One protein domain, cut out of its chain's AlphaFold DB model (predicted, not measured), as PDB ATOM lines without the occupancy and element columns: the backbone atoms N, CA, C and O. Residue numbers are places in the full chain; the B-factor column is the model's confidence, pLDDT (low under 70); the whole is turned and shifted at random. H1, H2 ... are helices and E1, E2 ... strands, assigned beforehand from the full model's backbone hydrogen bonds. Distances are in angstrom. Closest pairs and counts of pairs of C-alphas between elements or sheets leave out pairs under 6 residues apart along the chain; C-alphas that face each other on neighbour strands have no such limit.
ATOM      1  N   GLN A 322     -34.128  24.107 -34.314       91.69
ATOM      2  CA  GLN A 322     -32.840  23.760 -33.719       91.69
ATOM      3  C   GLN A 322     -32.332  24.939 -32.895       91.69
ATOM      4  O   GLN A 322     -32.496  26.093 -33.293       91.69
ATOM      5  N   VAL A 323     -31.698  24.646 -31.760       93.00
ATOM      6  CA  VAL A 323     -31.214  25.647 -30.802       93.00
ATOM      7  C   VAL A 323     -29.719  25.459 -30.594       93.00
ATOM      8  O   VAL A 323     -29.234  24.331 -30.510       93.00
ATOM      9  N   ARG A 324     -28.974  26.556 -30.465       94.56
ATOM     10  CA  ARG A 324     -27.588  26.515 -29.994       94.56
ATOM     11  C   ARG A 324     -27.264  27.691 -29.081       94.56
ATOM     12  O   ARG A 324     -27.882  28.750 -29.169       94.56
ATOM     13  N   LEU A 325     -26.282  27.475 -28.217       93.50
ATOM     14  CA  LEU A 325     -25.633  28.502 -27.418       93.50
ATOM     15  C   LEU A 325     -24.281  28.834 -28.044       93.50
ATOM     16  O   LEU A 325     -23.466  27.935 -28.275       93.50
ATOM     17  N   SER A 326     -24.040  30.120 -28.285       89.44
ATOM     18  CA  SER A 326     -22.761  30.655 -28.753       89.44
ATOM     19  C   SER A 326     -22.223  31.694 -27.762       89.44
ATOM     20  O   SER A 326     -22.983  32.398 -27.104       89.44
ATOM     21  N   GLY A 327     -20.902  31.751 -27.594       82.06
ATOM     22  CA  GLY A 327     -20.239  32.628 -26.622       82.06
ATOM     23  C   GLY A 327     -19.216  31.884 -25.765       82.06
ATOM     24  O   GLY A 327     -18.965  30.695 -25.974       82.06
ATOM     25  N   LYS A 328     -18.604  32.595 -24.814       73.12
ATOM     26  CA  LYS A 328     -17.607  32.045 -23.886       73.12
ATOM     27  C   LYS A 328     -18.005  32.348 -22.441       73.12
ATOM     28  O   LYS A 328     -18.393  33.468 -22.107       73.12
ATOM     29  N   LEU A 329     -17.897  31.340 -21.580       77.62
ATOM     30  CA  LEU A 329     -18.024  31.501 -20.133       77.62
ATOM     31  C   LEU A 329     -16.631  31.634 -19.527       77.62
ATOM     32  O   LEU A 329     -15.709  30.949 -19.963       77.62
ATOM     33  N   GLN A 330     -16.485  32.494 -18.522       73.38
ATOM     34  CA  GLN A 330     -15.254  32.523 -17.738       73.38
ATOM     35  C   GLN A 330     -15.282  31.440 -16.658       73.38
ATOM     36  O   GLN A 330     -16.342  30.914 -16.304       73.38
ATOM     37  N   CYS A 331     -14.113  31.116 -16.117       75.94
ATOM     38  CA  CYS A 331     -14.011  30.280 -14.934       75.94
ATOM     39  C   CYS A 331     -14.445  31.038 -13.669       75.94
ATOM     40  O   CYS A 331     -14.258  32.249 -13.545       75.94
ATOM     41  N   PHE A 332     -14.963  30.304 -12.692       79.62
ATOM     42  CA  PHE A 332     -15.372  30.828 -11.390       79.62
ATOM     43  C   PHE A 332     -14.548  30.196 -10.267       79.62
ATOM     44  O   PHE A 332     -13.958  29.134 -10.455       79.62
ATOM     45  N   VAL A 333     -14.557  30.806  -9.081       79.94
ATOM     46  CA  VAL A 333     -13.998  30.222  -7.851       79.94
ATOM     47  C   VAL A 333     -15.059  30.151  -6.756       79.94
ATOM     48  O   VAL A 333     -15.903  31.045  -6.666       79.94
ATOM     49  N   VAL A 334     -15.035  29.090  -5.947       82.69
ATOM     50  CA  VAL A 334     -15.960  28.895  -4.814       82.69
ATOM     51  C   VAL A 334     -15.899  30.091  -3.858       82.69
ATOM     52  O   VAL A 334     -14.816  30.601  -3.577       82.69
ATOM     53  N   ASP A 335     -17.064  30.553  -3.392       69.38
ATOM     54  CA  ASP A 335     -17.242  31.708  -2.490       69.38
ATOM     55  C   ASP A 335     -16.698  33.055  -3.012       69.38
ATOM     56  O   ASP A 335     -16.752  34.073  -2.317       69.38
ATOM     57  N   GLY A 336     -16.219  33.103  -4.258       61.50
ATOM     58  CA  GLY A 336     -15.839  34.335  -4.936       61.50
ATOM     59  C   GLY A 336     -17.025  35.005  -5.628       61.50
ATOM     60  O   GLY A 336     -17.974  34.364  -6.079       61.50
ATOM     61  N   THR A 337     -16.965  36.325  -5.787       50.94
ATOM     62  CA  THR A 337     -17.699  36.981  -6.878       50.94
ATOM     63  C   THR A 337     -17.134  36.499  -8.212       50.94
ATOM     64  O   THR A 337     -15.939  36.226  -8.291       50.94
ATOM     65  N   SER A 338     -17.979  36.413  -9.252       47.81
ATOM     66  CA  SER A 338     -17.547  36.187 -10.641       47.81
ATOM     67  C   SER A 338     -16.225  36.907 -10.888       47.81
ATOM     68  O   SER A 338     -16.177  38.129 -10.746       47.81
ATOM     69  N   MET A 339     -15.163  36.159 -11.192       41.94
ATOM     70  CA  MET A 339     -13.858  36.743 -11.479       41.94
ATOM     71  C   MET A 339     -13.958  37.465 -12.819       41.94
ATOM     72  O   MET A 339     -13.649  36.888 -13.848       41.94
ATOM     73  N   ASN A 366     -19.374  35.643 -19.512       73.44
ATOM     74  CA  ASN A 366     -20.636  35.135 -18.912       73.44
ATOM     75  C   ASN A 366     -21.923  35.381 -19.701       73.44
ATOM     76  O   ASN A 366     -23.014  35.127 -19.176       73.44
ATOM     77  N   ARG A 367     -21.815  35.850 -20.941       84.88
ATOM     78  CA  ARG A 367     -22.954  35.961 -21.844       84.88
ATOM     79  C   ARG A 367     -22.898  34.839 -22.873       84.88
ATOM     80  O   ARG A 367     -21.895  34.665 -23.557       84.88
ATOM     81  N   LEU A 368     -24.000  34.112 -23.001       89.00
ATOM     82  CA  LEU A 368     -24.232  33.185 -24.100       89.00
ATOM     83  C   LEU A 368     -25.413  33.684 -24.917       89.00
ATOM     84  O   LEU A 368     -26.484  33.954 -24.373       89.00
ATOM     85  N   ASP A 369     -25.228  33.816 -26.219       90.19
ATOM     86  CA  ASP A 369     -26.306  34.146 -27.131       90.19
ATOM     87  C   ASP A 369     -27.090  32.877 -27.476       90.19
ATOM     88  O   ASP A 369     -26.522  31.811 -27.727       90.19
ATOM     89  N   VAL A 370     -28.420  32.989 -27.429       91.69
ATOM     90  CA  VAL A 370     -29.327  31.910 -27.825       91.69
ATOM     91  C   VAL A 370     -29.668  32.116 -29.286       91.69
ATOM     92  O   VAL A 370     -30.272  33.125 -29.654       91.69
ATOM     93  N   GLU A 371     -29.300  31.152 -30.116       92.12
ATOM     94  CA  GLU A 371     -29.575  31.177 -31.545       92.12
ATOM     95  C   GLU A 371     -30.521  30.039 -31.914       92.12
ATOM     96  O   GLU A 371     -30.398  28.916 -31.418       92.12
ATOM     97  N   VAL A 372     -31.473  30.347 -32.791       90.62
ATOM     98  CA  VAL A 372     -32.500  29.421 -33.263       90.62
ATOM     99  C   VAL A 372     -32.559  29.468 -34.783       90.62
ATOM    100  O   VAL A 372     -32.365  30.519 -35.404       90.62
ATOM    101  N   LYS A 373     -32.828  28.314 -35.382       89.69
ATOM    102  CA  LYS A 373     -33.226  28.203 -36.784       89.69
ATOM    103  C   LYS A 373     -34.361  27.201 -36.936       89.69
ATOM    104  O   LYS A 373     -34.523  26.310 -36.104       89.69
ATOM    105  N   GLU A 374     -35.114  27.346 -38.013       85.56
ATOM    106  CA  GLU A 374     -36.236  26.479 -38.364       85.56
ATOM    107  C   GLU A 374     -35.854  25.633 -39.586       85.56
ATOM    108  O   GLU A 374     -35.359  26.165 -40.583       85.56
ATOM    109  N   GLY A 375     -35.984  24.306 -39.477       79.50
ATOM    110  CA  GLY A 375     -35.527  23.367 -40.505       79.50
ATOM    111  C   GLY A 375     -34.067  23.592 -40.949       79.50
ATOM    112  O   GLY A 375     -33.128  23.588 -40.144       79.50
ATOM    113  N   GLU A 376     -33.870  23.792 -42.254       78.50
ATOM    114  CA  GLU A 376     -32.564  24.075 -42.878       78.50
ATOM    115  C   GLU A 376     -32.252  25.579 -43.017       78.50
ATOM    116  O   GLU A 376     -31.324  25.951 -43.731       78.50
ATOM    117  N   GLY A 377     -33.011  26.454 -42.350       81.56
ATOM    118  CA  GLY A 377     -32.804  27.902 -42.398       81.56
ATOM    119  C   GLY A 377     -31.493  28.388 -41.763       81.56
ATOM    120  O   GLY A 377     -30.714  27.629 -41.181       81.56
ATOM    121  N   GLU A 378     -31.263  29.698 -41.849       87.56
ATOM    122  CA  GLU A 378     -30.108  30.361 -41.233       87.56
ATOM    123  C   GLU A 378     -30.283  30.528 -39.717       87.56
ATOM    124  O   GLU A 378     -31.394  30.704 -39.213       87.56
ATOM    125  N   TRP A 379     -29.166  30.513 -38.985       91.00
ATOM    126  CA  TRP A 379     -29.162  30.807 -37.551       91.00
ATOM    127  C   TRP A 379     -29.506  32.272 -37.307       91.00
ATOM    128  O   TRP A 379     -28.896  33.176 -37.874       91.00
ATOM    129  N   THR A 380     -30.465  32.506 -36.419       89.31
ATOM    130  CA  THR A 380     -30.892  33.847 -36.021       89.31
ATOM    131  C   THR A 380     -30.900  33.960 -34.505       89.31
ATOM    132  O   THR A 380     -31.184  32.990 -33.802       89.31
ATOM    133  N   ALA A 381     -30.578  35.141 -33.975       88.00
ATOM    134  CA  ALA A 381     -30.692  35.383 -32.543       88.00
ATOM    135  C   ALA A 381     -32.151  35.187 -32.106       88.00
ATOM    136  O   ALA A 381     -33.063  35.739 -32.730       88.00
ATOM    137  N   TRP A 382     -32.371  34.459 -31.007       85.06
ATOM    138  CA  TRP A 382     -33.703  34.160 -30.461       85.06
ATOM    139  C   TRP A 382     -34.581  35.408 -30.376       85.06
ATOM    140  O   TRP A 382     -35.758  35.395 -30.713       85.06
ATOM    141  N   ASN A 383     -33.978  36.516 -29.962       81.12
ATOM    142  CA  ASN A 383     -34.664  37.776 -29.748       81.12
ATOM    143  C   ASN A 383     -35.213  38.417 -31.032       81.12
ATOM    144  O   ASN A 383     -36.181  39.174 -30.964       81.12
ATOM    145  N   ASP A 384     -34.582  38.169 -32.176       83.00
ATOM    146  CA  ASP A 384     -35.036  38.672 -33.473       83.00
ATOM    147  C   ASP A 384     -35.973  37.674 -34.146       83.00
ATOM    148  O   ASP A 384     -36.987  38.080 -34.711       83.00
ATOM    149  N   TRP A 385     -35.706  36.377 -33.984       79.69
ATOM    150  CA  TRP A 385     -36.601  35.307 -34.413       79.69
ATOM    151  C   TRP A 385     -37.980  35.415 -33.735       79.69
ATOM    152  O   TRP A 385     -39.003  35.496 -34.411       79.69
ATOM    153  N   ALA A 386     -38.015  35.581 -32.408       75.00
ATOM    154  CA  ALA A 386     -39.248  35.695 -31.625       75.00
ATOM    155  C   ALA A 386     -40.070  36.968 -31.920       75.00
ATOM    156  O   ALA A 386     -41.271  37.002 -31.670       75.00
ATOM    157  N   LYS A 387     -39.459  38.040 -32.448       70.62
ATOM    158  CA  LYS A 387     -40.212  39.233 -32.890       70.62
ATOM    159  C   LYS A 387     -40.966  38.985 -34.195       70.62
ATOM    160  O   LYS A 387     -41.979  39.643 -34.425       70.62
ATOM    161  N   ASN A 388     -40.457  38.086 -35.035       63.81
ATOM    162  CA  ASN A 388     -41.019  37.787 -36.347       63.81
ATOM    163  C   ASN A 388     -42.124  36.720 -36.284       63.81
ATOM    164  O   ASN A 388     -43.008  36.745 -37.135       63.81
ATOM    165  N   ASP A 389     -42.121  35.850 -35.268       60.41
ATOM    166  CA  ASP A 389     -43.089  34.747 -35.102       60.41
ATOM    167  C   ASP A 389     -44.470  35.199 -34.566       60.41
ATOM    168  O   ASP A 389     -45.376  34.395 -34.389       60.41
ATOM    169  N   GLY A 390     -44.667  36.495 -34.278       53.84
ATOM    170  CA  GLY A 390     -45.963  37.065 -33.863       53.84
ATOM    171  C   GLY A 390     -46.456  36.665 -32.459       53.84
ATOM    172  O   GLY A 390     -47.227  37.413 -31.854       53.84
ATOM    173  N   GLU A 391     -45.965  35.559 -31.895       53.47
ATOM    174  CA  GLU A 391     -46.211  35.120 -30.524       53.47
ATOM    175  C   GLU A 391     -45.092  35.593 -29.585       53.47
ATOM    176  O   GLU A 391     -43.999  35.032 -29.518       53.47
ATOM    177  N   ARG A 392     -45.366  36.626 -28.782       53.16
ATOM    178  CA  ARG A 392     -44.540  36.894 -27.597       53.16
ATOM    179  C   ARG A 392     -44.887  35.871 -26.522       53.16
ATOM    180  O   ARG A 392     -45.845  36.096 -25.787       53.16
ATOM    181  N   GLN A 393     -44.106  34.797 -26.401       52.88
ATOM    182  CA  GLN A 393     -44.106  33.965 -25.196       52.88
ATOM    183  C   GLN A 393     -42.704  33.556 -24.725       52.88
ATOM    184  O   GLN A 393     -41.804  33.214 -25.487       52.88
ATOM    185  N   ASP A 394     -42.557  33.634 -23.404       60.53
ATOM    186  CA  ASP A 394     -41.314  33.689 -22.649       60.53
ATOM    187  C   ASP A 394     -40.919  32.310 -22.099       60.53
ATOM    188  O   ASP A 394     -41.225  32.017 -20.946       60.53
ATOM    189  N   LYS A 395     -40.236  31.438 -22.856       73.88
ATOM    190  CA  LYS A 395     -39.652  30.209 -22.267       73.88
ATOM    191  C   LYS A 395     -38.314  29.815 -22.886       73.88
ATOM    192  O   LYS A 395     -38.171  28.754 -23.486       73.88
ATOM    193  N   VAL A 396     -37.305  30.651 -22.664       85.06
ATOM    194  CA  VAL A 396     -35.927  30.152 -22.596       85.06
ATOM    195  C   VAL A 396     -35.671  29.788 -21.139       85.06
ATOM    196  O   VAL A 396     -35.656  30.658 -20.269       85.06
ATOM    197  N   SER A 397     -35.505  28.501 -20.868       89.12
ATOM    198  CA  SER A 397     -35.041  28.009 -19.570       89.12
ATOM    199  C   SER A 397     -33.619  27.495 -19.716       89.12
ATOM    200  O   SER A 397     -33.212  27.085 -20.797       89.12
ATOM    201  N   VAL A 398     -32.838  27.553 -18.647       91.94
ATOM    202  CA  VAL A 398     -31.441  27.125 -18.666       91.94
ATOM    203  C   VAL A 398     -31.230  26.175 -17.508       91.94
ATOM    204  O   VAL A 398     -31.703  26.423 -16.399       91.94
ATOM    205  N   SER A 399     -30.531  25.086 -17.787       92.38
ATOM    206  CA  SER A 399     -30.196  24.054 -16.817       92.38
ATOM    207  C   SER A 399     -28.684  23.923 -16.687       92.38
ATOM    208  O   SER A 399     -27.940  24.182 -17.635       92.38
ATOM    209  N   PHE A 400     -28.256  23.530 -15.490       92.44
ATOM    210  CA  PHE A 400     -26.870  23.241 -15.146       92.44
ATOM    211  C   PHE A 400     -26.774  21.766 -14.771       92.44
ATOM    212  O   PHE A 400     -27.577  21.289 -13.969       92.44
ATOM    213  N   SER A 401     -25.803  21.050 -15.332       91.94
ATOM    214  CA  SER A 401     -25.572  19.639 -15.019       91.94
ATOM    215  C   SER A 401     -24.099  19.385 -14.698       91.94
ATOM    216  O   SER A 401     -23.255  19.713 -15.530       91.94
ATOM    217  N   PRO A 402     -23.751  18.793 -13.541       92.75
ATOM    218  CA  PRO A 402     -24.643  18.356 -12.460       92.75
ATOM    219  C   PRO A 402     -25.274  19.528 -11.679       92.75
ATOM    220  O   PRO A 402     -24.854  20.674 -11.799       92.75
ATOM    221  N   GLU A 403     -26.289  19.255 -10.858       89.25
ATOM    222  CA  GLU A 403     -26.867  20.275  -9.971       89.25
ATOM    223  C   GLU A 403     -25.907  20.659  -8.827       89.25
ATOM    224  O   GLU A 403     -25.015  19.895  -8.449       89.25
ATOM    225  N   GLY A 404     -26.121  21.837  -8.229       86.12
ATOM    226  CA  GLY A 404     -25.382  22.283  -7.041       86.12
ATOM    227  C   GLY A 404     -24.212  23.233  -7.305       86.12
ATOM    228  O   GLY A 404     -23.424  23.475  -6.395       86.12
ATOM    229  N   SER A 405     -24.119  23.815  -8.504       88.50
ATOM    230  CA  SER A 405     -23.109  24.834  -8.832       88.50
ATOM    231  C   SER A 405     -23.212  26.104  -7.975       88.50
ATOM    232  O   SER A 405     -22.224  26.815  -7.822       88.50
ATOM    233  N   GLY A 406     -24.399  26.420  -7.438       84.31
ATOM    234  CA  GLY A 406     -24.706  27.715  -6.803       84.31
ATOM    235  C   GLY A 406     -24.944  28.855  -7.805       84.31
ATOM    236  O   GLY A 406     -25.371  29.949  -7.431       84.31
ATOM    237  N   MET A 407     -24.726  28.577  -9.092       84.50
ATOM    238  CA  MET A 407     -24.936  29.509 -10.191       84.50
ATOM    239  C   MET A 407     -26.385  29.449 -10.677       84.50
ATOM    240  O   MET A 407     -27.047  28.412 -10.640       84.50
ATOM    241  N   ALA A 408     -26.863  30.582 -11.169       84.44
ATOM    242  CA  ALA A 408     -28.159  30.770 -11.784       84.44
ATOM    243  C   ALA A 408     -27.980  31.371 -13.181       84.44
ATOM    244  O   ALA A 408     -26.989  32.026 -13.492       84.44
ATOM    245  N   ALA A 409     -28.968  31.158 -14.038       85.88
ATOM    246  CA  ALA A 409     -29.013  31.757 -15.359       85.88
ATOM    247  C   ALA A 409     -30.133  32.793 -15.400       85.88
ATOM    248  O   ALA A 409     -31.274  32.515 -15.031       85.88
ATOM    249  N   LYS A 410     -29.811  33.990 -15.877       84.00
ATOM    250  CA  LYS A 410     -30.771  35.053 -16.145       84.00
ATOM    251  C   LYS A 410     -30.851  35.272 -17.646       84.00
ATOM    252  O   LYS A 410     -29.887  35.714 -18.261       84.00
ATOM    253  N   VAL A 411     -32.015  35.023 -18.233       82.00
ATOM    254  CA  VAL A 411     -32.254  35.342 -19.643       82.00
ATOM    255  C   VAL A 411     -32.655  36.809 -19.748       82.00
ATOM    256  O   VAL A 411     -33.590  37.256 -19.087       82.00
ATOM    257  N   THR A 412     -31.925  37.599 -20.527       77.12
ATOM    258  CA  THR A 412     -32.246  39.007 -20.792       77.12
ATOM    259  C   THR A 412     -31.987  39.293 -22.258       77.12
ATOM    260  O   THR A 412     -30.908  39.008 -22.758       77.12
ATOM    261  N   MET A 413     -32.979  39.856 -22.954       72.75
ATOM    262  CA  MET A 413     -32.860  40.201 -24.376       72.75
ATOM    263  C   MET A 413     -32.341  39.035 -25.247       72.75
ATOM    264  O   MET A 413     -31.534  39.246 -26.147       72.75
ATOM    265  N   GLY A 414     -32.815  37.811 -24.993       72.94
ATOM    266  CA  GLY A 414     -32.469  36.629 -25.792       72.94
ATOM    267  C   GLY A 414     -31.046  36.105 -25.608       72.94
ATOM    268  O   GLY A 414     -30.656  35.177 -26.307       72.94
ATOM    269  N   SER A 415     -30.309  36.640 -24.637       83.81
ATOM    270  CA  SER A 415     -29.027  36.102 -24.193       83.81
ATOM    271  C   SER A 415     -29.153  35.554 -22.772       83.81
ATOM    272  O   SER A 415     -29.905  36.074 -21.938       83.81
ATOM    273  N   VAL A 416     -28.414  34.488 -22.494       85.88
ATOM    274  CA  VAL A 416     -28.267  33.867 -21.182       85.88
ATOM    275  C   VAL A 416     -27.084  34.511 -20.471       85.88
ATOM    276  O   VAL A 416     -25.959  34.465 -20.959       85.88
ATOM    277  N   PHE A 417     -27.335  35.080 -19.298       85.38
ATOM    278  CA  PHE A 417     -26.307  35.602 -18.408       85.38
ATOM    279  C   PHE A 417     -26.156  34.682 -17.208       85.38
ATOM    280  O   PHE A 417     -27.131  34.430 -16.496       85.38
ATOM    281  N   ILE A 418     -24.944  34.197 -16.964       84.25
ATOM    282  CA  ILE A 418     -24.654  33.373 -15.791       84.25
ATOM    283  C   ILE A 418     -24.344  34.284 -14.598       84.25
ATOM    284  O   ILE A 418     -23.453  35.132 -14.660       84.25
ATOM    285  N   THR A 419     -25.109  34.137 -13.520       80.62
ATOM    286  CA  THR A 419     -25.031  34.944 -12.296       80.62
ATOM    287  C   THR A 419     -25.109  34.051 -11.055       80.62
ATOM    288  O   THR A 419     -25.335  32.853 -11.164       80.62
ATOM    289  N   GLY A 420     -24.920  34.605  -9.859       78.19
ATOM    290  CA  GLY A 420     -24.973  33.847  -8.604       78.19
ATOM    291  C   GLY A 420     -23.610  33.712  -7.934       78.19
ATOM    292  O   GLY A 420     -22.637  34.337  -8.361       78.19
ATOM    293  N   THR A 421     -23.574  32.931  -6.856       81.69
ATOM    294  CA  THR A 421     -22.368  32.694  -6.057       81.69
ATOM    295  C   THR A 421     -21.952  31.235  -6.238       81.69
ATOM    296  O   THR A 421     -22.736  30.351  -5.886       81.69
ATOM    297  N   PRO A 422     -20.754  30.962  -6.781       84.50
ATOM    298  CA  PRO A 422     -20.263  29.603  -6.967       84.50
ATOM    299  C   PRO A 422     -20.168  28.875  -5.620       84.50
ATOM    300  O   PRO A 422     -19.466  29.329  -4.719       84.50
ATOM    301  N   ALA A 423     -20.878  27.756  -5.479       84.56
ATOM    302  CA  ALA A 423     -20.999  27.026  -4.214       84.56
ATOM    303  C   ALA A 423     -20.147  25.753  -4.163       84.56
ATOM    304  O   ALA A 423     -19.703  25.347  -3.093       84.56
ATOM    305  N   LYS A 424     -19.945  25.093  -5.309       88.56
ATOM    306  CA  LYS A 424     -19.204  23.832  -5.384       88.56
ATOM    307  C   LYS A 424     -18.326  23.796  -6.625       88.56
ATOM    308  O   LYS A 424     -18.811  24.029  -7.733       88.56
ATOM    309  N   SER A 425     -17.057  23.455  -6.439       88.81
ATOM    310  CA  SER A 425     -16.115  23.248  -7.532       88.81
ATOM    311  C   SER A 425     -16.498  22.055  -8.411       88.81
ATOM    312  O   SER A 425     -17.174  21.114  -7.987       88.81
ATOM    313  N   GLY A 426     -16.101  22.125  -9.675       88.38
ATOM    314  CA  GLY A 426     -16.378  21.125 -10.692       88.38
ATOM    315  C   GLY A 426     -16.662  21.733 -12.060       88.38
ATOM    316  O   GLY A 426     -16.747  22.951 -12.239       88.38
ATOM    317  N   THR A 427     -16.831  20.841 -13.028       90.31
ATOM    318  CA  THR A 427     -17.216  21.170 -14.397       90.31
ATOM    319  C   THR A 427     -18.719  20.974 -14.562       90.31
ATOM    320  O   THR A 427     -19.245  19.897 -14.278       90.31
ATOM    321  N   TYR A 428     -19.400  22.010 -15.035       91.56
ATOM    322  CA  TYR A 428     -20.846  22.068 -15.205       91.56
ATOM    323  C   TYR A 428     -21.194  22.336 -16.666       91.56
ATOM    324  O   TYR A 428     -20.604  23.197 -17.308       91.56
ATOM    325  N   GLN A 429     -22.179  21.624 -17.190       94.38
ATOM    326  CA  GLN A 429     -22.708  21.803 -18.533       94.38
ATOM    327  C   GLN A 429     -23.925  22.724 -18.482       94.38
ATOM    328  O   GLN A 429     -24.884  22.446 -17.760       94.38
ATOM    329  N   VAL A 430     -23.878  23.813 -19.245       93.88
ATOM    330  CA  VAL A 430     -24.964  24.784 -19.398       93.88
ATOM    331  C   VAL A 430     -25.726  24.468 -20.678       93.88
ATOM    332  O   VAL A 430     -25.148  24.486 -21.765       93.88
ATOM    333  N   VAL A 431     -27.023  24.191 -20.550       95.12
ATOM    334  CA  VAL A 431     -27.916  23.886 -21.678       95.12
ATOM    335  C   VAL A 431     -29.145  24.778 -21.597       95.12
ATOM    336  O   VAL A 431     -29.814  24.828 -20.560       95.12
ATOM    337  N   ALA A 432     -29.465  25.462 -22.694       93.19
ATOM    338  CA  ALA A 432     -30.710  26.200 -22.841       93.19
ATOM    339  C   ALA A 432     -31.780  25.306 -23.477       93.19
ATOM    340  O   ALA A 432     -31.525  24.611 -24.455       93.19
ATOM    341  N   THR A 433     -32.988  25.337 -22.927       92.69
ATOM    342  CA  THR A 433     -34.189  24.742 -23.515       92.69
ATOM    343  C   THR A 433     -35.098  25.871 -23.966       92.69
ATOM    344  O   THR A 433     -35.534  26.685 -23.144       92.69
ATOM    345  N   VAL A 434     -35.373  25.924 -25.265       89.94
ATOM    346  CA  VAL A 434     -36.243  26.929 -25.880       89.94
ATOM    347  C   VAL A 434     -37.582  26.283 -26.188       89.94
ATOM    348  O   VAL A 434     -37.633  25.181 -26.730       89.94
ATOM    349  N   THR A 435     -38.670  26.960 -25.826       86.69
ATOM    350  CA  THR A 435     -40.033  26.560 -26.196       86.69
ATOM    351  C   THR A 435     -40.724  27.687 -26.961       86.69
ATOM    352  O   THR A 435     -40.821  28.794 -26.436       86.69
ATOM    353  N   SER A 436     -41.205  27.399 -28.177       80.75
ATOM    354  CA  SER A 436     -42.014  28.307 -29.009       80.75
ATOM    355  C   SER A 436     -43.220  27.563 -29.590       80.75
ATOM    356  O   SER A 436     -43.053  26.644 -30.397       80.75
ATOM    357  N   GLY A 437     -44.436  27.943 -29.195       78.81
ATOM    358  CA  GLY A 437     -45.650  27.205 -29.551       78.81
ATOM    359  C   GLY A 437     -45.602  25.756 -29.045       78.81
ATOM    360  O   GLY A 437     -45.393  25.518 -27.854       78.81
ATOM    361  N   ALA A 438     -45.760  24.789 -29.955       76.88
ATOM    362  CA  ALA A 438     -45.649  23.355 -29.656       76.88
ATOM    363  C   ALA A 438     -44.199  22.829 -29.675       76.88
ATOM    364  O   ALA A 438     -43.952  21.673 -29.332       76.88
ATOM    365  N   ARG A 439     -43.237  23.655 -30.102       85.25
ATOM    366  CA  ARG A 439     -41.844  23.261 -30.335       85.25
ATOM    367  C   ARG A 439     -41.031  23.413 -29.054       85.25
ATOM    368  O   ARG A 439     -40.984  24.507 -28.493       85.25
ATOM    369  N   THR A 440     -40.342  22.356 -28.628       88.25
ATOM    370  CA  THR A 440     -39.390  22.379 -27.507       88.25
ATOM    371  C   THR A 440     -38.103  21.686 -27.922       88.25
ATOM    372  O   THR A 440     -38.146  20.527 -28.320       88.25
ATOM    373  N   GLU A 441     -36.967  22.373 -27.794       91.62
ATOM    374  CA  GLU A 441     -35.659  21.852 -28.203       91.62
ATOM    375  C   GLU A 441     -34.551  22.316 -27.240       91.62
ATOM    376  O   GLU A 441     -34.647  23.391 -26.632       91.62
ATOM    377  N   GLN A 442     -33.499  21.502 -27.096       93.94
ATOM    378  CA  GLN A 442     -32.324  21.804 -26.275       93.94
ATOM    379  C   GLN A 442     -31.140  22.271 -27.125       93.94
ATOM    380  O   GLN A 442     -30.935  21.818 -28.248       93.94
ATOM    381  N   SER A 443     -30.333  23.168 -26.567       95.00
ATOM    382  CA  SER A 443     -29.083  23.608 -27.175       95.00
ATOM    383  C   SER A 443     -27.967  22.566 -27.048       95.00
ATOM    384  O   SER A 443     -28.048  21.621 -26.265       95.00
ATOM    385  N   ASN A 444     -26.842  22.815 -27.725       94.75
ATOM    386  CA  ASN A 444     -25.561  22.244 -27.310       94.75
ATOM    387  C   ASN A 444     -25.232  22.617 -25.853       94.75
ATOM    388  O   ASN A 444     -25.680  23.648 -25.343       94.75
ATOM    389  N   ALA A 445     -24.408  21.790 -25.215       93.62
ATOM    390  CA  ALA A 445     -23.855  22.077 -23.903       93.62
ATOM    391  C   ALA A 445     -22.647  23.023 -24.012       93.62
ATOM    392  O   ALA A 445     -21.795  22.848 -24.888       93.62
ATOM    393  N   VAL A 446     -22.589  24.017 -23.127       92.94
ATOM    394  CA  VAL A 446     -21.433  24.904 -22.944       92.94
ATOM    395  C   VAL A 446     -20.830  24.651 -21.568       92.94
ATOM    396  O   VAL A 446     -21.542  24.646 -20.566       92.94
ATOM    397  N   GLU A 447     -19.518  24.451 -21.518       90.12
ATOM    398  CA  GLU A 447     -18.815  24.133 -20.281       90.12
ATOM    399  C   GLU A 447     -18.610  25.375 -19.401       90.12
ATOM    400  O   GLU A 447     -18.151  26.421 -19.857       90.12
ATOM    401  N   MET A 448     -18.930  25.240 -18.116       87.69
ATOM    402  CA  MET A 448     -18.688  26.208 -17.054       87.69
ATOM    403  C   MET A 448     -17.850  25.541 -15.966       87.69
ATOM    404  O   MET A 448     -18.260  24.530 -15.397       87.69
ATOM    405  N   ARG A 449     -16.698  26.119 -15.630       86.31
ATOM    406  CA  ARG A 449     -15.790  25.563 -14.618       86.31
ATOM    407  C   ARG A 449     -15.812  26.399 -13.353       86.31
ATOM    408  O   ARG A 449     -15.674  27.620 -13.411       86.31
ATOM    409  N   ILE A 450     -15.964  25.733 -12.215       85.00
ATOM    410  CA  ILE A 450     -15.843  26.325 -10.885       85.00
ATOM    411  C   ILE A 450     -14.650  25.664 -10.199       85.00
ATOM    412  O   ILE A 450     -14.603  24.443 -10.079       85.00
ATOM    413  N   TYR A 451     -13.695  26.454  -9.735       83.94
ATOM    414  CA  TYR A 451     -12.489  25.980  -9.069       83.94
ATOM    415  C   TYR A 451     -12.539  26.248  -7.564       83.94
ATOM    416  O   TYR A 451     -13.192  27.185  -7.109       83.94
ATOM    417  N   ASP A 452     -11.815  25.450  -6.785       83.94
ATOM    418  CA  ASP A 452     -11.602  25.734  -5.364       83.94
ATOM    419  C   ASP A 452     -10.726  26.988  -5.206       83.94
ATOM    420  O   ASP A 452      -9.730  27.150  -5.918       83.94
TER     421      ASP A 452
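What this domain is: This is residues 322 to 339 and 366 to 452 of the 986 residues of the protein "S-layer homology domain-containing protein" of Ellagibacter isourolithinifaciens (UniProt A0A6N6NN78). Two antiparallel sheets lie face to face as a sandwich drawn out into a rod: E1, E2, E5 and E4 form one, curled like part of a barrel, and E3, E7 and E8 pair with the long E6 in the other. The short helix H1 sits beside E2, far from the middle of the rod. The printed part has 105 residues with eight named strands and one named helix, in the order E1 E2 H1 E3 E4 E5 E6 E7 E8, and its class is mostly strand. The first sheet has the order E1 - E2 - E5 - E4; the second is branched at E6. The whole is compact, with a radius of gyration of the C-alphas of 14.4 A and spans of 45 by 22 by 21 A.

Where its parts are: Find C-alpha 322 at (-32.840, 23.760, -33.719); from there E1 runs 19.9 A to residue 328. Past the cut, E2 covers residues 367 to 374, 23.2 A, and H1 residues 382 to 388. Next come E3, residues 396 to 401, E4, 407 to 412, and E5, 415 to 420. E6, residues 426 to 436, is the longest strand, 32.3 A from C-alpha 426 at (-16.378, 21.125, -10.692). E7 takes residues 439 to 442, and E8, residues 446 to 451, ends at C-alpha 451, (-12.489, 25.980, -9.069).

How they stand to each other: Start at E1, an edge strand: it is antiparallel to E2, with N 324 and O 371 2.9 A apart. E2 is antiparallel to E5, N 416 to O 368 being 2.7 A. E5 and E4 form a hairpin, with N 408 and O 419 2.7 A apart. H1 is on this strongly twisted sheet, at the sheet's level with a height of 2.0 A; its closest C-alphas to E2 are those of Trp 382 and Glu 371, 5.2 A. In H1, 2 of 3 O i to N i+4 pairs are within hydrogen-bond range. Now look at E6: E3 lies on one side, with N 429 and O 401 2.8 A apart. E7 and E8 lie on the other side, where N 436 to O 439 is 2.9 A and N 428 to O 448 is 2.8 A. E6 and E7 form a hairpin. The two sheets make a sandwich, with strands at 27 degrees to each other; between them, the closest C-alphas of E1 and E7 are those of Val 323 and Gln 442, 6.0 A.

The domain as a whole: The two C-alphas farthest apart are those of Gly 390 and Asp 452, 46.1 A. Residues 340 to 365 are not printed, and C-alphas 339 and 366 are 10.2 A apart across this cut. Of the links that are printed whole, none is long. Look for pLDDT under 70 at residues 335 to 339 and 388 to 394; the mean of the printed part is 82.3.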